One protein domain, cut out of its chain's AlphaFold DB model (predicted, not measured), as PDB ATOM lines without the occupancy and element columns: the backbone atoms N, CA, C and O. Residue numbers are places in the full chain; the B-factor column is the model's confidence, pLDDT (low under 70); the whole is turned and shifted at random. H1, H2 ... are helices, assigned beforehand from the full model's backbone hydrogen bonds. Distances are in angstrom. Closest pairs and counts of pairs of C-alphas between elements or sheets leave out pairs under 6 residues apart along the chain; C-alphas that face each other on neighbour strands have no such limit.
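AT A GLANCE: This is residues 22 to 156 of the 156 residues of the protein "Carboxyl_trans domain-containing protein" of Angiostrongylus costaricensis (UniProt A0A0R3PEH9). A long, kinked helix, H4, is the backbone of a stretched, loose model: H3 folds back along its first part as a helical hairpin, H7 crosses its later part, and H1 packs on residues 85 to 92. At the far end from that hairpin, H6 meets H7 at a corner and residues 108 to 126 stick out. The 135 printed residues hold seven named helices, H1 to H7 in chain order, and no named strand: all helix. The whole is loose, with a radius of gyration of the C-alphas of 20.3 A and spans of 68 by 30 by 23 A.

IN THESE COORDINATES: Find C-alpha 22 at (68.587, -41.753, 5.662), where H1, residues 22 to 28, begins. Next come H2, residues 32 to 41, and H3, residues 43 to 59, 24.1 A long. H4, residues 64 to 95, runs 44.0 A from (91.110, -69.408, 20.484), with a kink of 47 degrees near residue 82. After H5, residues 98 to 103, and H6, residues 120 to 131, H7, residues 133 to 155, runs 32.7 A to (66.484, -63.047, 22.520).

HOW THE PARTS SIT: Start at the hub, H4. His 22 of H1 and Val 89 have the closest C-alphas, 5.8 A apart, where these helices touch. H2 only just touches H4, with 3 pairs of C-alphas within 8 A, closest at Ile 35 and Ser 77, 6.9 A. H3 and H4 touch at a shallow tilt of 31 degrees, opposite ways, closest at the C-alphas of Leu 52 and Ala 66, 5.8 A. H7 touches H4 at a steep tilt of 53 degrees, closest at the C-alphas of Ala 83 and Glu 147, 6.5 A. H6 and H7 touch only at the corner. Every O i to N i+4 pair is within hydrogen-bond range in H1, H2, H3, H5 and H7; in H4 25 of 28 are, in H6 5 of 8.

THE WHOLE: The C-alphas farthest apart, of His 59 and Glu 114, are 69.8 A apart. The printed part has no cut, and the link from H5 to H6 is long. Look for low pLDDT at residues 98 to 142, among others under 70.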
ATOM      1  N   HIS A  22      68.037 -40.447   6.031       82.06
ATOM      2  CA  HIS A  22      68.587 -41.753   5.662       82.06
ATOM      3  C   HIS A  22      69.962 -41.670   4.982       82.06
ATOM      4  O   HIS A  22      70.826 -42.516   5.239       82.06
ATOM      5  N   ALA A  23      70.184 -40.659   4.139       82.56
ATOM      6  CA  ALA A  23      71.451 -40.453   3.446       82.56
ATOM      7  C   ALA A  23      72.540 -39.971   4.416       82.56
ATOM      8  O   ALA A  23      73.654 -40.501   4.413       82.56
ATOM      9  N   ILE A  24      72.206 -39.034   5.313       82.62
ATOM     10  CA  ILE A  24      73.121 -38.553   6.359       82.62
ATOM     11  C   ILE A  24      73.564 -39.708   7.256       82.62
ATOM     12  O   ILE A  24      74.754 -39.840   7.548       82.62
ATOM     13  N   VAL A  25      72.631 -40.572   7.663       82.88
ATOM     14  CA  VAL A  25      72.940 -41.724   8.517       82.88
ATOM     15  C   VAL A  25      73.904 -42.687   7.834       82.88
ATOM     16  O   VAL A  25      74.891 -43.093   8.451       82.88
ATOM     17  N   GLY A  26      73.683 -42.989   6.552       81.50
ATOM     18  CA  GLY A  26      74.568 -43.858   5.772       81.50
ATOM     19  C   GLY A  26      76.001 -43.327   5.630       81.50
ATOM     20  O   GLY A  26      76.938 -44.115   5.509       81.50
ATOM     21  N   ILE A  27      76.188 -42.005   5.688       81.94
ATOM     22  CA  ILE A  27      77.506 -41.358   5.612       81.94
ATOM     23  C   ILE A  27      78.143 -41.234   7.005       81.94
ATOM     24  O   ILE A  27      79.339 -41.480   7.180       81.94
ATOM     25  N   LYS A  28      77.360 -40.838   8.013       79.69
ATOM     26  CA  LYS A  28      77.862 -40.461   9.342       79.69
ATOM     27  C   LYS A  28      78.061 -41.658  10.271       79.69
ATOM     28  O   LYS A  28      79.025 -41.666  11.037       79.69
ATOM     29  N   PHE A  29      77.193 -42.664  10.185       82.06
ATOM     30  CA  PHE A  29      77.140 -43.816  11.091       82.06
ATOM     31  C   PHE A  29      77.457 -45.130  10.360       82.06
ATOM     32  O   PHE A  29      76.713 -46.103  10.442       82.06
ATOM     33  N   ARG A  30      78.580 -45.163   9.631       83.81
ATOM     34  CA  ARG A  30      79.056 -46.346   8.894       83.81
ATOM     35  C   ARG A  30      80.315 -46.947   9.522       83.81
ATOM     36  O   ARG A  30      81.183 -46.213   9.993       83.81
ATOM     37  N   GLY A  31      80.423 -48.277   9.448       85.31
ATOM     38  CA  GLY A  31      81.634 -49.032   9.783       85.31
ATOM     39  C   GLY A  31      82.070 -48.816  11.229       85.31
ATOM     40  O   GLY A  31      81.253 -48.903  12.145       85.31
ATOM     41  N   ASP A  32      83.338 -48.460  11.417       86.44
ATOM     42  CA  ASP A  32      83.967 -48.303  12.734       86.44
ATOM     43  C   ASP A  32      83.255 -47.282  13.629       86.44
ATOM     44  O   ASP A  32      83.184 -47.461  14.842       86.44
ATOM     45  N   LYS A  33      82.665 -46.230  13.043       86.12
ATOM     46  CA  LYS A  33      81.924 -45.209  13.803       86.12
ATOM     47  C   LYS A  33      80.647 -45.767  14.423       86.12
ATOM     48  O   LYS A  33      80.286 -45.365  15.527       86.12
ATOM     49  N   LEU A  34      79.970 -46.675  13.721       86.38
ATOM     50  CA  LEU A  34      78.786 -47.348  14.246       86.38
ATOM     51  C   LEU A  34      79.179 -48.310  15.365       86.38
ATOM     52  O   LEU A  34      78.544 -48.309  16.411       86.38
ATOM     53  N   ILE A  35      80.265 -49.061  15.179       87.38
ATOM     54  CA  ILE A  35      80.777 -49.993  16.192       87.38
ATOM     55  C   ILE A  35      81.223 -49.234  17.449       87.38
ATOM     56  O   ILE A  35      80.899 -49.640  18.561       87.38
ATOM     57  N   ALA A  36      81.913 -48.101  17.302       87.62
ATOM     58  CA  ALA A  36      82.304 -47.254  18.428       87.62
ATOM     59  C   ALA A  36      81.089 -46.691  19.183       87.62
ATOM     60  O   ALA A  36      81.102 -46.609  20.410       87.62
ATOM     61  N   LEU A  37      80.025 -46.328  18.461       85.44
ATOM     62  CA  LEU A  37      78.765 -45.906  19.067       85.44
ATOM     63  C   LEU A  37      78.094 -47.064  19.818       85.44
ATOM     64  O   LEU A  37      77.679 -46.875  20.956       85.44
ATOM     65  N   GLN A  38      78.059 -48.257  19.219       87.50
ATOM     66  CA  GLN A  38      77.530 -49.476  19.836       87.50
ATOM     67  C   GLN A  38      78.247 -49.804  21.144       87.50
ATOM     68  O   GLN A  38      77.600 -49.968  22.171       87.50
ATOM     69  N   LYS A  39      79.583 -49.804  21.133       88.25
ATOM     70  CA  LYS A  39      80.414 -50.023  22.324       88.25
ATOM     71  C   LYS A  39      80.191 -48.975  23.408       88.25
ATOM     72  O   LYS A  39      80.303 -49.265  24.588       88.25
ATOM     73  N   ARG A  40      79.857 -47.737  23.045       86.62
ATOM     74  CA  ARG A  40      79.582 -46.696  24.040       86.62
ATOM     75  C   ARG A  40      78.239 -46.886  24.745       86.62
ATOM     76  O   ARG A  40      78.112 -46.499  25.902       86.62
ATOM     77  N   ASN A  41      77.254 -47.423  24.039       83.75
ATOM     78  CA  ASN A  41      75.860 -47.367  24.459       83.75
ATOM     79  C   ASN A  41      75.281 -48.727  24.884       83.75
ATOM     80  O   ASN A  41      74.318 -48.736  25.642       83.75
ATOM     81  N   ASP A  42      75.833 -49.853  24.421       88.38
ATOM     82  CA  ASP A  42      75.386 -51.206  24.777       88.38
ATOM     83  C   ASP A  42      76.314 -51.840  25.828       88.38
ATOM     84  O   ASP A  42      77.523 -51.955  25.627       88.38
ATOM     85  N   GLU A  43      75.733 -52.261  26.952       88.50
ATOM     86  CA  GLU A  43      76.465 -52.835  28.088       88.50
ATOM     87  C   GLU A  43      77.115 -54.185  27.748       88.50
ATOM     88  O   GLU A  43      78.232 -54.461  28.182       88.50
ATOM     89  N   ILE A  44      76.464 -55.016  26.925       89.00
ATOM     90  CA  ILE A  44      76.998 -56.325  26.517       89.00
ATOM     91  C   ILE A  44      78.226 -56.138  25.623       89.00
ATOM     92  O   ILE A  44      79.244 -56.802  25.811       89.00
ATOM     93  N   MET A  45      78.172 -55.200  24.679       89.88
ATOM     94  CA  MET A  45      79.312 -54.845  23.832       89.88
ATOM     95  C   MET A  45      80.504 -54.353  24.662       89.88
ATOM     96  O   MET A  45      81.639 -54.711  24.344       89.88
ATOM     97  N   GLN A  46      80.267 -53.592  25.737       91.62
ATOM     98  CA  GLN A  46      81.321 -53.166  26.668       91.62
ATOM     99  C   GLN A  46      81.936 -54.345  27.418       91.62
ATOM    100  O   GLN A  46      83.158 -54.440  27.511       91.62
ATOM    101  N   GLN A  47      81.104 -55.256  27.924       92.31
ATOM    102  CA  GLN A  47      81.568 -56.454  28.626       92.31
ATOM    103  C   GLN A  47      82.416 -57.342  27.710       92.31
ATOM    104  O   GLN A  47      83.512 -57.747  28.093       92.31
ATOM    105  N   LEU A  48      81.957 -57.587  26.479       92.62
ATOM    106  CA  LEU A  48      82.695 -58.373  25.488       92.62
ATOM    107  C   LEU A  48      84.026 -57.716  25.102       92.62
ATOM    108  O   LEU A  48      85.025 -58.409  24.922       92.62
ATOM    109  N   GLU A  49      84.066 -56.387  24.992       92.69
ATOM    110  CA  GLU A  49      85.310 -55.654  24.750       92.69
ATOM    111  C   GLU A  49      86.281 -55.769  25.931       92.69
ATOM    112  O   GLU A  49      87.469 -56.007  25.715       92.69
ATOM    113  N   ALA A  50      85.789 -55.684  27.170       93.38
ATOM    114  CA  ALA A  50      86.604 -55.894  28.364       93.38
ATOM    115  C   ALA A  50      87.180 -57.321  28.410       93.38
ATOM    116  O   ALA A  50      88.379 -57.491  28.624       93.38
ATOM    117  N   MET A  51      86.351 -58.336  28.136       91.31
ATOM    118  CA  MET A  51      86.786 -59.736  28.057       91.31
ATOM    119  C   MET A  51      87.859 -59.935  26.983       91.31
ATOM    120  O   MET A  51      88.855 -60.610  27.231       91.31
ATOM    121  N   LEU A  52      87.689 -59.316  25.811       91.88
ATOM    122  CA  LEU A  52      88.679 -59.383  24.739       91.88
ATOM    123  C   LEU A  52      90.012 -58.755  25.163       91.88
ATOM    124  O   LEU A  52      91.067 -59.302  24.859       91.88
ATOM    125  N   ILE A  53      89.978 -57.610  25.850       92.50
ATOM    126  CA  ILE A  53      91.187 -56.922  26.321       92.50
ATOM    127  C   ILE A  53      91.945 -57.785  27.335       92.50
ATOM    128  O   ILE A  53      93.166 -57.895  27.234       92.50
ATOM    129  N   GLU A  54      91.247 -58.396  28.291       92.31
ATOM    130  CA  GLU A  54      91.875 -59.257  29.300       92.31
ATOM    131  C   GLU A  54      92.455 -60.533  28.676       92.31
ATOM    132  O   GLU A  54      93.606 -60.880  28.943       92.31
ATOM    133  N   ASP A  55      91.723 -61.181  27.769       90.38
ATOM    134  CA  ASP A  55      92.202 -62.389  27.096       90.38
ATOM    135  C   ASP A  55      93.440 -62.111  26.227       90.38
ATOM    136  O   ASP A  55      94.437 -62.830  26.299       90.38
ATOM    137  N   VAL A  56      93.443 -60.995  25.489       91.19
ATOM    138  CA  VAL A  56      94.598 -60.584  24.677       91.19
ATOM    139  C   VAL A  56      95.822 -60.277  25.543       91.19
ATOM    140  O   VAL A  56      96.944 -60.568  25.122       91.19
ATOM    141  N   LYS A  57      95.642 -59.725  26.751       91.25
ATOM    142  CA  LYS A  57      96.750 -59.493  27.694       91.25
ATOM    143  C   LYS A  57      97.349 -60.798  28.223       91.25
ATOM    144  O   LYS A  57      98.565 -60.865  28.385       91.25
ATOM    145  N   HIS A  58      96.521 -61.804  28.505       88.38
ATOM    146  CA  HIS A  58      96.964 -63.059  29.121       88.38
ATOM    147  C   HIS A  58      97.456 -64.105  28.114       88.38
ATOM    148  O   HIS A  58      98.443 -64.792  28.377       88.38
ATOM    149  N   HIS A  59      96.784 -64.226  26.970       85.56
ATOM    150  CA  HIS A  59      96.969 -65.322  26.015       85.56
ATOM    151  C   HIS A  59      97.418 -64.855  24.622       85.56
ATOM    152  O   HIS A  59      97.727 -65.682  23.764       85.56
ATOM    153  N   GLY A  60      97.516 -63.542  24.401       86.31
ATOM    154  CA  GLY A  60      97.927 -62.958  23.128       86.31
ATOM    155  C   GLY A  60      96.782 -62.806  22.124       86.31
ATOM    156  O   GLY A  60      95.640 -63.194  22.350       86.31
ATOM    157  N   VAL A  61      97.088 -62.190  20.980       82.19
ATOM    158  CA  VAL A  61      96.075 -61.736  20.008       82.19
ATOM    159  C   VAL A  61      95.357 -62.895  19.301       82.19
ATOM    160  O   VAL A  61      94.196 -62.728  18.921       82.19
ATOM    161  N   ASP A  62      96.015 -64.046  19.146       83.94
ATOM    162  CA  ASP A  62      95.520 -65.207  18.382       83.94
ATOM    163  C   ASP A  62      95.041 -66.370  19.267       83.94
ATOM    164  O   ASP A  62      95.022 -67.532  18.869       83.94
ATOM    165  N   SER A  63      94.657 -66.063  20.507       88.44
ATOM    166  CA  SER A  63      94.019 -67.048  21.372       88.44
ATOM    167  C   SER A  63      92.702 -67.546  20.741       88.44
ATOM    168  O   SER A  63      91.956 -66.793  20.097       88.44
ATOM    169  N   THR A  64      92.383 -68.828  20.940       89.50
ATOM    170  CA  THR A  64      91.110 -69.408  20.484       89.50
ATOM    171  C   THR A  64      89.909 -68.701  21.112       89.50
ATOM    172  O   THR A  64      88.885 -68.532  20.449       89.50
ATOM    173  N   GLU A  65      90.039 -68.241  22.360       88.94
ATOM    174  CA  GLU A  65      88.976 -67.517  23.059       88.94
ATOM    175  C   GLU A  65      88.851 -66.073  22.557       88.94
ATOM    176  O   GLU A  65      87.735 -65.619  22.310       88.94
ATOM    177  N   ALA A  66      89.956 -65.384  22.250       88.69
ATOM    178  CA  ALA A  66      89.936 -64.060  21.624       88.69
ATOM    179  C   ALA A  66      89.184 -64.090  20.285       88.69
ATOM    180  O   ALA A  66      88.357 -63.218  19.999       88.69
ATOM    181  N   ASN A  67      89.423 -65.119  19.467       90.88
ATOM    182  CA  ASN A  67      88.714 -65.317  18.203       90.88
ATOM    183  C   ASN A  67      87.219 -65.628  18.416       90.88
ATOM    184  O   ASN A  67      86.364 -65.113  17.682       90.88
ATOM    185  N   ARG A  68      86.875 -66.383  19.466       92.56
ATOM    186  CA  ARG A  68      85.480 -66.621  19.866       92.56
ATOM    187  C   ARG A  68      84.781 -65.326  20.287       92.56
ATOM    188  O   ARG A  68      83.695 -65.033  19.789       92.56
ATOM    189  N   ILE A  69      85.424 -64.508  21.120       91.50
ATOM    190  CA  ILE A  69      84.892 -63.221  21.593       91.50
ATOM    191  C   ILE A  69      84.698 -62.244  20.423       91.50
ATOM    192  O   ILE A  69      83.643 -61.620  20.318       91.50
ATOM    193  N   ARG A  70      85.644 -62.158  19.476       91.25
ATOM    194  CA  ARG A  70      85.483 -61.338  18.255       91.25
ATOM    195  C   ARG A  70      84.267 -61.753  17.427       91.25
ATOM    196  O   ARG A  70      83.560 -60.897  16.890       91.25
ATOM    197  N   THR A  71      84.002 -63.054  17.352       93.56
ATOM    198  CA  THR A  71      82.828 -63.589  16.649       93.56
ATOM    199  C   THR A  71      81.533 -63.180  17.357       93.56
ATOM    200  O   THR A  71      80.590 -62.743  16.699       93.56
ATOM    201  N   LEU A  72      81.501 -63.235  18.693       92.25
ATOM    202  CA  LEU A  72      80.358 -62.781  19.495       92.25
ATOM    203  C   LEU A  72      80.100 -61.275  19.340       92.25
ATOM    204  O   LEU A  72      78.957 -60.878  19.127       92.25
ATOM    205  N   ILE A  73      81.154 -60.453  19.359       92.00
ATOM    206  CA  ILE A  73      81.064 -59.004  19.107       92.00
ATOM    207  C   ILE A  73      80.481 -58.736  17.716       92.00
ATOM    208  O   ILE A  73      79.607 -57.886  17.563       92.00
ATOM    209  N   THR A  74      80.937 -59.473  16.700       91.62
ATOM    210  CA  THR A  74      80.450 -59.311  15.321       91.62
ATOM    211  C   THR A  74      78.973 -59.683  15.207       91.62
ATOM    212  O   THR A  74      78.204 -58.937  14.605       91.62
ATOM    213  N   LYS A  75      78.562 -60.793  15.833       91.75
ATOM    214  CA  LYS A  75      77.161 -61.226  15.866       91.75
ATOM    215  C   LYS A  75      76.274 -60.165  16.524       91.75
ATOM    216  O   LYS A  75      75.345 -59.672  15.893       91.75
ATOM    217  N   ARG A  76      76.639 -59.731  17.736       90.25
ATOM    218  CA  ARG A  76      75.892 -58.710  18.480       90.25
ATOM    219  C   ARG A  76      75.826 -57.379  17.731       90.25
ATOM    220  O   ARG A  76      74.791 -56.718  17.736       90.25
ATOM    221  N   SER A  77      76.911 -56.985  17.065       90.00
ATOM    222  CA  SER A  77      76.946 -55.767  16.252       90.00
ATOM    223  C   SER A  77      75.929 -55.807  15.108       90.00
ATOM    224  O   SER A  77      75.266 -54.792  14.867       90.00
ATOM    225  N   GLU A  78      75.763 -56.954  14.439       89.69
ATOM    226  CA  GLU A  78      74.788 -57.113  13.353       89.69
ATOM    227  C   GLU A  78      73.342 -57.114  13.876       89.69
ATOM    228  O   GLU A  78      72.493 -56.442  13.287       89.69
ATOM    229  N   ASP A  79      73.078 -57.750  15.022       88.38
ATOM    230  CA  ASP A  79      71.756 -57.734  15.668       88.38
ATOM    231  C   ASP A  79      71.344 -56.296  16.048       88.38
ATOM    232  O   ASP A  79      70.246 -55.822  15.732       88.38
ATOM    233  N   LEU A  80      72.276 -55.539  16.635       87.44
ATOM    234  CA  LEU A  80      72.064 -54.146  17.030       87.44
ATOM    235  C   LEU A  80      71.908 -53.199  15.831       87.44
ATOM    236  O   LEU A  80      71.211 -52.187  15.917       87.44
ATOM    237  N   LYS A  81      72.536 -53.493  14.693       85.69
ATOM    238  CA  LYS A  81      72.582 -52.606  13.520       85.69
ATOM    239  C   LYS A  81      71.196 -52.207  13.012       85.69
ATOM    240  O   LYS A  81      71.007 -51.053  12.615       85.69
ATOM    241  N   LYS A  82      70.223 -53.124  13.044       82.50
ATOM    242  CA  LYS A  82      68.848 -52.847  12.596       82.50
ATOM    243  C   LYS A  82      68.152 -51.833  13.509       82.50
ATOM    244  O   LYS A  82      67.572 -50.875  12.999       82.50
ATOM    245  N   ALA A  83      68.272 -52.005  14.825       83.62
ATOM    246  CA  ALA A  83      67.722 -51.085  15.821       83.62
ATOM    247  C   ALA A  83      68.404 -49.707  15.753       83.62
ATOM    248  O   ALA A  83      67.744 -48.675  15.634       83.62
ATOM    249  N   TYR A  84      69.739 -49.689  15.702       82.62
ATOM    250  CA  TYR A  84      70.527 -48.458  15.607       82.62
ATOM    251  C   TYR A  84      70.197 -47.628  14.368       82.62
ATOM    252  O   TYR A  84      70.218 -46.398  14.431       82.62
ATOM    253  N   ARG A  85      69.878 -48.263  13.233       83.31
ATOM    254  CA  ARG A  85      69.504 -47.535  12.015       83.31
ATOM    255  C   ARG A  85      68.220 -46.725  12.201       83.31
ATOM    256  O   ARG A  85      68.169 -45.600  11.724       83.31
ATOM    257  N   GLY A  86      67.214 -47.263  12.892       81.81
ATOM    258  CA  GLY A  86      65.975 -46.531  13.178       81.81
ATOM    259  C   GLY A  86      66.235 -45.302  14.049       81.81
ATOM    260  O   GLY A  86      65.930 -44.180  13.653       81.81
ATOM    261  N   VAL A  87      66.921 -45.510  15.176       81.56
ATOM    262  CA  VAL A  87      67.228 -44.447  16.148       81.56
ATOM    263  C   VAL A  87      68.100 -43.346  15.537       81.56
ATOM    264  O   VAL A  87      67.886 -42.160  15.775       81.56
ATOM    265  N   THR A  88      69.095 -43.709  14.725       79.81
ATOM    266  CA  THR A  88      69.986 -42.721  14.093       79.81
ATOM    267  C   THR A  88      69.293 -41.897  13.010       79.81
ATOM    268  O   THR A  88      69.667 -40.740  12.819       79.81
ATOM    269  N   VAL A  89      68.281 -42.449  12.331       84.31
ATOM    270  CA  VAL A  89      67.445 -41.711  11.368       84.31
ATOM    271  C   VAL A  89      66.553 -40.712  12.088       84.31
ATOM    272  O   VAL A  89      66.526 -39.552  11.694       84.31
ATOM    273  N   GLU A  90      65.894 -41.121  13.171       80.69
ATOM    274  CA  GLU A  90      65.076 -40.216  13.985       80.69
ATOM    275  C   GLU A  90      65.922 -39.088  14.595       80.69
ATOM    276  O   GLU A  90      65.529 -37.923  14.584       80.69
ATOM    277  N   LEU A  91      67.141 -39.406  15.040       75.94
ATOM    278  CA  LEU A  91      68.094 -38.400  15.504       75.94
ATOM    279  C   LEU A  91      68.489 -37.418  14.387       75.94
ATOM    280  O   LEU A  91      68.649 -36.227  14.649       75.94
ATOM    281  N   ALA A  92      68.682 -37.901  13.157       77.75
ATOM    282  CA  ALA A  92      68.996 -37.046  12.016       77.75
ATOM    283  C   ALA A  92      67.813 -36.135  11.648       77.75
ATOM    284  O   ALA A  92      68.025 -34.947  11.436       77.75
ATOM    285  N   ASP A  93      66.584 -36.650  11.679       77.50
ATOM    286  CA  ASP A  93      65.368 -35.856  11.471       77.50
ATOM    287  C   ASP A  93      65.207 -34.758  12.538       77.50
ATOM    288  O   ASP A  93      64.961 -33.592  12.230       77.50
ATOM    289  N   LEU A  94      65.473 -35.091  13.807       73.19
ATOM    290  CA  LEU A  94      65.448 -34.133  14.914       73.19
ATOM    291  C   LEU A  94      66.449 -32.975  14.723       73.19
ATOM    292  O   LEU A  94      66.218 -31.866  15.209       73.19
ATOM    293  N   HIS A  95      67.560 -33.206  14.014       67.69
ATOM    294  CA  HIS A  95      68.564 -32.179  13.725       67.69
ATOM    295  C   HIS A  95      68.144 -31.161  12.657       67.69
ATOM    296  O   HIS A  95      68.694 -30.050  12.663       67.69
ATOM    297  N   ASP A  96      67.190 -31.513  11.798       67.69
ATOM    298  CA  ASP A  96      66.758 -30.698  10.656       67.69
ATOM    299  C   ASP A  96      65.441 -29.949  10.919       67.69
ATOM    300  O   ASP A  96      64.912 -29.270  10.036       67.69
ATOM    301  N   ARG A  97      64.931 -30.019  12.155       71.31
ATOM    302  CA  ARG A  97      63.734 -29.284  12.573       71.31
ATOM    303  C   ARG A  97      63.977 -27.767  12.652       71.31
ATOM    304  O   ARG A  97      65.042 -27.332  13.122       71.31
ATOM    305  N   PRO A  98      63.002 -26.934  12.237       59.28
ATOM    306  CA  PRO A  98      63.184 -25.487  12.103       59.28
ATOM    307  C   PRO A  98      63.471 -24.781  13.430       59.28
ATOM    308  O   PRO A  98      64.126 -23.738  13.441       59.28
ATOM    309  N   GLU A  99      63.064 -25.356  14.562       66.38
ATOM    310  CA  GLU A  99      63.325 -24.794  15.883       66.38
ATOM    311  C   GLU A  99      64.833 -24.758  16.179       66.38
ATOM    312  O   GLU A  99      65.339 -23.775  16.727       66.38
ATOM    313  N   ARG A 100      65.593 -25.772  15.734       65.31
ATOM    314  CA  ARG A 100      67.061 -25.780  15.843       65.31
ATOM    315  C   ARG A 100      67.705 -24.754  14.914       65.31
ATOM    316  O   ARG A 100      68.710 -24.143  15.284       65.31
ATOM    317  N   MET A 101      67.157 -24.561  13.719       60.28
ATOM    318  CA  MET A 101      67.698 -23.606  12.751       60.28
ATOM    319  C   MET A 101      67.528 -22.160  13.196       60.28
ATOM    320  O   MET A 101      68.453 -21.362  13.033       60.28
ATOM    321  N   PHE A 102      66.373 -21.849  13.791       60.91
ATOM    322  CA  PHE A 102      66.096 -20.548  14.384       60.91
ATOM    323  C   PHE A 102      67.121 -20.229  15.479       60.91
ATOM    324  O   PHE A 102      67.764 -19.186  15.453       60.91
ATOM    325  N   LEU A 103      67.379 -21.184  16.376       66.75
ATOM    326  CA  LEU A 103      68.349 -21.027  17.467       66.75
ATOM    327  C   LEU A 103      69.807 -20.964  17.000       66.75
ATOM    328  O   LEU A 103      70.663 -20.415  17.694       66.75
ATOM    329  N   LYS A 104      70.112 -21.528  15.830       61.97
ATOM    330  CA  LYS A 104      71.427 -21.407  15.188       61.97
ATOM    331  C   LYS A 104      71.557 -20.155  14.322       61.97
ATOM    332  O   LYS A 104      72.587 -20.009  13.669       61.97
ATOM    333  N   ASN A 105      70.559 -19.265  14.331       59.41
ATOM    334  CA  ASN A 105      70.474 -18.077  13.478       59.41
ATOM    335  C   ASN A 105      70.680 -18.399  11.985       59.41
ATOM    336  O   ASN A 105      71.101 -17.540  11.214       59.41
ATOM    337  N   ALA A 106      70.421 -19.646  11.574       54.66
ATOM    338  CA  ALA A 106      70.614 -20.095  10.198       54.66
ATOM    339  C   ALA A 106      69.492 -19.593   9.276       54.66
ATOM    340  O   ALA A 106      69.654 -19.569   8.060       54.66
ATOM    341  N   VAL A 107      68.364 -19.180   9.862       53.22
ATOM    342  CA  VAL A 107      67.203 -18.624   9.168       53.22
ATOM    343  C   VAL A 107      66.781 -17.353   9.903       53.22
ATOM    344  O   VAL A 107      66.514 -17.393  11.104       53.22
ATOM    345  N   GLN A 108      66.723 -16.221   9.197       45.22
ATOM    346  CA  GLN A 108      66.008 -15.037   9.677       45.22
ATOM    347  C   GLN A 108      64.517 -15.253   9.415       45.22
ATOM    348  O   GLN A 108      64.119 -15.568   8.298       45.22
ATOM    349  N   VAL A 109      63.700 -15.130  10.461       45.19
ATOM    350  CA  VAL A 109      62.251 -15.338  10.382       45.19
ATOM    351  C   VAL A 109      61.639 -14.293   9.458       45.19
ATOM    352  O   VAL A 109      61.456 -13.140   9.830       45.19
ATOM    353  N   SER A 110      61.291 -14.723   8.255       33.81
ATOM    354  CA  SER A 110      60.382 -14.011   7.368       33.81
ATOM    355  C   SER A 110      59.361 -14.999   6.817       33.81
ATOM    356  O   SER A 110      59.303 -15.200   5.614       33.81
ATOM    357  N   MET A 111      58.608 -15.676   7.691       36.59
ATOM    358  CA  MET A 111      57.338 -16.325   7.340       36.59
ATOM    359  C   MET A 111      56.533 -16.639   8.612       36.59
ATOM    360  O   MET A 111      56.785 -17.610   9.316       36.59
ATOM    361  N   ILE A 112      55.641 -15.703   8.940       35.28
ATOM    362  CA  ILE A 112      54.227 -15.897   9.295       35.28
ATOM    363  C   ILE A 112      53.885 -17.267   9.918       35.28
ATOM    364  O   ILE A 112      53.617 -18.232   9.210       35.28
ATOM    365  N   PHE A 113      53.777 -17.301  11.247       39.75
ATOM    366  CA  PHE A 113      52.765 -18.111  11.932       39.75
ATOM    367  C   PHE A 113      51.669 -17.143  12.387       39.75
ATOM    368  O   PHE A 113      51.663 -16.688  13.530       39.75
ATOM    369  N   GLU A 114      50.781 -16.753  11.471       42.66
ATOM    370  CA  GLU A 114      49.497 -16.204  11.897       42.66
ATOM    371  C   GLU A 114      48.590 -17.375  12.280       42.66
ATOM    372  O   GLU A 114      48.389 -18.302  11.500       42.66
ATOM    373  N   HIS A 115      48.062 -17.272  13.498       37.19
ATOM    374  CA  HIS A 115      47.158 -18.174  14.210       37.19
ATOM    375  C   HIS A 115      47.807 -19.274  15.074       37.19
ATOM    376  O   HIS A 115      48.413 -20.229  14.609       37.19
ATOM    377  N   GLU A 116      47.589 -19.094  16.385       40.31
ATOM    378  CA  GLU A 116      47.864 -19.988  17.524       40.31
ATOM    379  C   GLU A 116      49.235 -19.909  18.215       40.31
ATOM    380  O   GLU A 116      49.786 -20.875  18.743       40.31
ATOM    381  N   CYS A 117      49.710 -18.680  18.401       36.09
ATOM    382  CA  CYS A 117      50.677 -18.344  19.446       36.09
ATOM    383  C   CYS A 117      50.019 -18.275  20.844       36.09
ATOM    384  O   CYS A 117      49.978 -17.213  21.455       36.09
ATOM    385  N   LEU A 118      49.489 -19.385  21.369       35.06
ATOM    386  CA  LEU A 118      49.097 -19.487  22.794       35.06
ATOM    387  C   LEU A 118      49.665 -20.723  23.512       35.06
ATOM    388  O   LEU A 118      49.680 -20.754  24.737       35.06
ATOM    389  N   ASN A 119      50.270 -21.672  22.788       36.81
ATOM    390  CA  ASN A 119      51.006 -22.803  23.380       36.81
ATOM    391  C   ASN A 119      52.536 -22.638  23.363       36.81
ATOM    392  O   ASN A 119      53.283 -23.579  23.637       36.81
ATOM    393  N   TYR A 120      53.024 -21.421  23.114       39.41
ATOM    394  CA  TYR A 120      54.456 -21.116  23.015       39.41
ATOM    395  C   TYR A 120      55.238 -21.334  24.326       39.41
ATOM    396  O   TYR A 120      56.456 -21.483  24.292       39.41
ATOM    397  N   ILE A 121      54.563 -21.403  25.480       32.94
ATOM    398  CA  ILE A 121      55.207 -21.684  26.776       32.94
ATOM    399  C   ILE A 121      55.377 -23.196  27.000       32.94
ATOM    400  O   ILE A 121      56.422 -23.620  27.492       32.94
ATOM    401  N   VAL A 122      54.414 -24.024  26.580       32.12
ATOM    402  CA  VAL A 122      54.471 -25.490  26.758       32.12
ATOM    403  C   VAL A 122      55.513 -26.109  25.826       32.12
ATOM    404  O   VAL A 122      56.308 -26.954  26.242       32.12
ATOM    405  N   VAL A 123      55.593 -25.616  24.587       36.84
ATOM    406  CA  VAL A 123      56.601 -26.075  23.624       36.84
ATOM    407  C   VAL A 123      58.004 -25.619  24.041       36.84
ATOM    408  O   VAL A 123      58.959 -26.347  23.809       36.84
ATOM    409  N   ARG A 124      58.158 -24.495  24.761       32.03
ATOM    410  CA  ARG A 124      59.460 -24.031  25.284       32.03
ATOM    411  C   ARG A 124      60.078 -24.997  26.305       32.03
ATOM    412  O   ARG A 124      61.295 -25.169  26.314       32.03
ATOM    413  N   VAL A 125      59.256 -25.647  27.134       30.94
ATOM    414  CA  VAL A 125      59.725 -26.609  28.152       30.94
ATOM    415  C   VAL A 125      60.124 -27.947  27.514       30.94
ATOM    416  O   VAL A 125      61.127 -28.535  27.911       30.94
ATOM    417  N   LEU A 126      59.425 -28.382  26.457       32.69
ATOM    418  CA  LEU A 126      59.826 -29.544  25.646       32.69
ATOM    419  C   LEU A 126      61.016 -29.236  24.710       32.69
ATOM    420  O   LEU A 126      61.844 -30.109  24.455       32.69
ATOM    421  N   LEU A 127      61.163 -27.986  24.254       39.78
ATOM    422  CA  LEU A 127      62.261 -27.515  23.400       39.78
ATOM    423  C   LEU A 127      63.608 -27.467  24.124       39.78
ATOM    424  O   LEU A 127      64.626 -27.809  23.526       39.78
ATOM    425  N   GLN A 128      63.644 -27.120  25.414       34.78
ATOM    426  CA  GLN A 128      64.897 -27.124  26.179       34.78
ATOM    427  C   GLN A 128      65.524 -28.537  26.254       34.78
ATOM    428  O   GLN A 128      66.748 -28.677  26.323       34.78
ATOM    429  N   HIS A 129      64.699 -29.588  26.161       34.91
ATOM    430  CA  HIS A 129      65.139 -30.986  26.124       34.91
ATOM    431  C   HIS A 129      65.713 -31.434  24.765       34.91
ATOM    432  O   HIS A 129      66.497 -32.380  24.719       34.91
ATOM    433  N   VAL A 130      65.370 -30.768  23.661       43.81
ATOM    434  CA  VAL A 130      65.828 -31.134  22.303       43.81
ATOM    435  C   VAL A 130      67.009 -30.270  21.839       43.81
ATOM    436  O   VAL A 130      67.829 -30.700  21.029       43.81
ATOM    437  N   VAL A 131      67.120 -29.052  22.371       47.09
ATOM    438  CA  VAL A 131      68.048 -28.016  21.896       47.09
ATOM    439  C   VAL A 131      69.443 -28.115  22.514       47.09
ATOM    440  O   VAL A 131      70.432 -27.796  21.847       47.09
ATOM    441  N   ASP A 132      69.547 -28.540  23.773       46.69
ATOM    442  CA  ASP A 132      70.844 -28.676  24.426       46.69
ATOM    443  C   ASP A 132      71.528 -29.972  23.968       46.69
ATOM    444  O   ASP A 132      70.919 -31.045  23.962       46.69
ATOM    445  N   LEU A 133      72.806 -29.905  23.583       50.62
ATOM    446  CA  LEU A 133      73.556 -31.077  23.113       50.62
ATOM    447  C   LEU A 133      73.603 -32.165  24.204       50.62
ATOM    448  O   LEU A 133      73.677 -33.353  23.894       50.62
ATOM    449  N   ALA A 134      73.545 -31.753  25.474       50.72
ATOM    450  CA  ALA A 134      73.422 -32.637  26.626       50.72
ATOM    451  C   ALA A 134      72.046 -33.322  26.690       50.72
ATOM    452  O   ALA A 134      71.971 -34.537  26.864       50.72
ATOM    453  N   SER A 135      70.963 -32.577  26.478       54.84
ATOM    454  CA  SER A 135      69.599 -33.106  26.530       54.84
ATOM    455  C   SER A 135      69.269 -34.003  25.332       54.84
ATOM    456  O   SER A 135      68.676 -35.063  25.511       54.84
ATOM    457  N   SER A 136      69.770 -33.671  24.137       53.72
ATOM    458  CA  SER A 136      69.695 -34.538  22.951       53.72
ATOM    459  C   SER A 136      70.470 -35.849  23.145       53.72
ATOM    460  O   SER A 136      69.986 -36.911  22.758       53.72
ATOM    461  N   ARG A 137      71.633 -35.815  23.816       60.69
ATOM    462  CA  ARG A 137      72.367 -37.033  24.212       60.69
ATOM    463  C   ARG A 137      71.590 -37.873  25.225       60.69
ATOM    464  O   ARG A 137      71.589 -39.093  25.111       60.69
ATOM    465  N   ASN A 138      70.919 -37.237  26.185       65.38
ATOM    466  CA  ASN A 138      70.083 -37.938  27.158       65.38
ATOM    467  C   ASN A 138      68.873 -38.600  26.490       65.38
ATOM    468  O   ASN A 138      68.599 -39.763  26.766       65.38
ATOM    469  N   LEU A 139      68.204 -37.903  25.566       65.00
ATOM    470  CA  LEU A 139      67.102 -38.462  24.785       65.00
ATOM    471  C   LEU A 139      67.579 -39.622  23.903       65.00
ATOM    472  O   LEU A 139      66.951 -40.674  23.890       65.00
ATOM    473  N   PHE A 140      68.727 -39.469  23.235       67.12
ATOM    474  CA  PHE A 140      69.347 -40.550  22.471       67.12
ATOM    475  C   PHE A 140      69.604 -41.776  23.348       67.12
ATOM    476  O   PHE A 140      69.248 -42.877  22.955       67.12
ATOM    477  N   ASN A 141      70.149 -41.599  24.554       68.44
ATOM    478  CA  ASN A 141      70.384 -42.707  25.480       68.44
ATOM    479  C   ASN A 141      69.082 -43.357  25.976       68.44
ATOM    480  O   ASN A 141      69.052 -44.571  26.143       68.44
ATOM    481  N   GLN A 142      68.013 -42.584  26.184       68.81
ATOM    482  CA  GLN A 142      66.705 -43.111  26.590       68.81
ATOM    483  C   GLN A 142      66.036 -43.913  25.469       68.81
ATOM    484  O   GLN A 142      65.622 -45.047  25.696       68.81
ATOM    485  N   ILE A 143      65.978 -43.353  24.254       71.50
ATOM    486  CA  ILE A 143      65.463 -44.050  23.067       71.50
ATOM    487  C   ILE A 143      66.298 -45.302  22.819       71.50
ATOM    488  O   ILE A 143      65.755 -46.377  22.582       71.50
ATOM    489  N   PHE A 144      67.621 -45.173  22.943       71.56
ATOM    490  CA  PHE A 144      68.527 -46.291  22.794       71.56
ATOM    491  C   PHE A 144      68.235 -47.385  23.822       71.56
ATOM    492  O   PHE A 144      67.948 -48.503  23.427       71.56
ATOM    493  N   SER A 145      68.209 -47.064  25.116       69.00
ATOM    494  CA  SER A 145      67.922 -48.026  26.186       69.00
ATOM    495  C   SER A 145      66.594 -48.760  25.985       69.00
ATOM    496  O   SER A 145      66.534 -49.966  26.220       69.00
ATOM    497  N   LEU A 146      65.548 -48.064  25.531       69.69
ATOM    498  CA  LEU A 146      64.256 -48.676  25.215       69.69
ATOM    499  C   LEU A 146      64.355 -49.636  24.027       69.69
ATOM    500  O   LEU A 146      63.794 -50.730  24.070       69.69
ATOM    501  N   GLU A 147      65.073 -49.252  22.976       71.12
ATOM    502  CA  GLU A 147      65.199 -50.075  21.776       71.12
ATOM    503  C   GLU A 147      66.092 -51.297  22.011       71.12
ATOM    504  O   GLU A 147      65.757 -52.402  21.587       71.12
ATOM    505  N   THR A 148      67.174 -51.151  22.776       68.06
ATOM    506  CA  THR A 148      68.012 -52.280  23.191       68.06
ATOM    507  C   THR A 148      67.252 -53.215  24.121       68.06
ATOM    508  O   THR A 148      67.407 -54.427  24.007       68.06
ATOM    509  N   ALA A 149      66.399 -52.699  25.014       68.12
ATOM    510  CA  ALA A 149      65.542 -53.541  25.848       68.12
ATOM    511  C   ALA A 149      64.590 -54.399  24.997       68.12
ATOM    512  O   ALA A 149      64.432 -55.583  25.278       68.12
ATOM    513  N   LYS A 150      64.028 -53.858  23.905       70.06
ATOM    514  CA  LYS A 150      63.221 -54.651  22.958       70.06
ATOM    515  C   LYS A 150      64.028 -55.762  22.289       70.06
ATOM    516  O   LYS A 150      63.502 -56.855  22.111       70.06
ATOM    517  N   VAL A 151      65.289 -55.499  21.936       66.00
ATOM    518  CA  VAL A 151      66.186 -56.519  21.366       66.00
ATOM    519  C   VAL A 151      66.453 -57.633  22.382       66.00
ATOM    520  O   VAL A 151      66.299 -58.798  22.037       66.00
ATOM    521  N   HIS A 152      66.740 -57.293  23.644       60.66
ATOM    522  CA  HIS A 152      66.950 -58.288  24.706       60.66
ATOM    523  C   HIS A 152      65.711 -59.154  24.972       60.66
ATOM    524  O   HIS A 152      65.843 -60.359  25.151       60.66
ATOM    525  N   MET A 153      64.506 -58.571  24.965       58.56
ATOM    526  CA  MET A 153      63.253 -59.326  25.131       58.56
ATOM    527  C   MET A 153      62.958 -60.269  23.954       58.56
ATOM    528  O   MET A 153      62.148 -61.177  24.088       58.56
ATOM    529  N   CYS A 154      63.575 -60.038  22.792       52.28
ATOM    530  CA  CYS A 154      63.402 -60.870  21.604       52.28
ATOM    531  C   CYS A 154      64.414 -62.033  21.541       52.28
ATOM    532  O   CYS A 154      64.264 -62.918  20.700       52.28
ATOM    533  N   GLU A 155      65.443 -62.014  22.399       49.38
ATOM    534  CA  GLU A 155      66.484 -63.047  22.520       49.38
ATOM    535  C   GLU A 155      66.178 -64.096  23.618       49.38
ATOM    536  O   GLU A 155      66.848 -65.130  23.650       49.38
ATOM    537  N   THR A 156      65.182 -63.857  24.489       42.16
ATOM    538  CA  THR A 156      64.634 -64.807  25.492       42.16
ATOM    539  C   THR A 156      63.444 -65.593  24.970       42.16
ATOM    540  O   THR A 156      63.400 -66.818  25.223       42.16
TER     541      THR A 156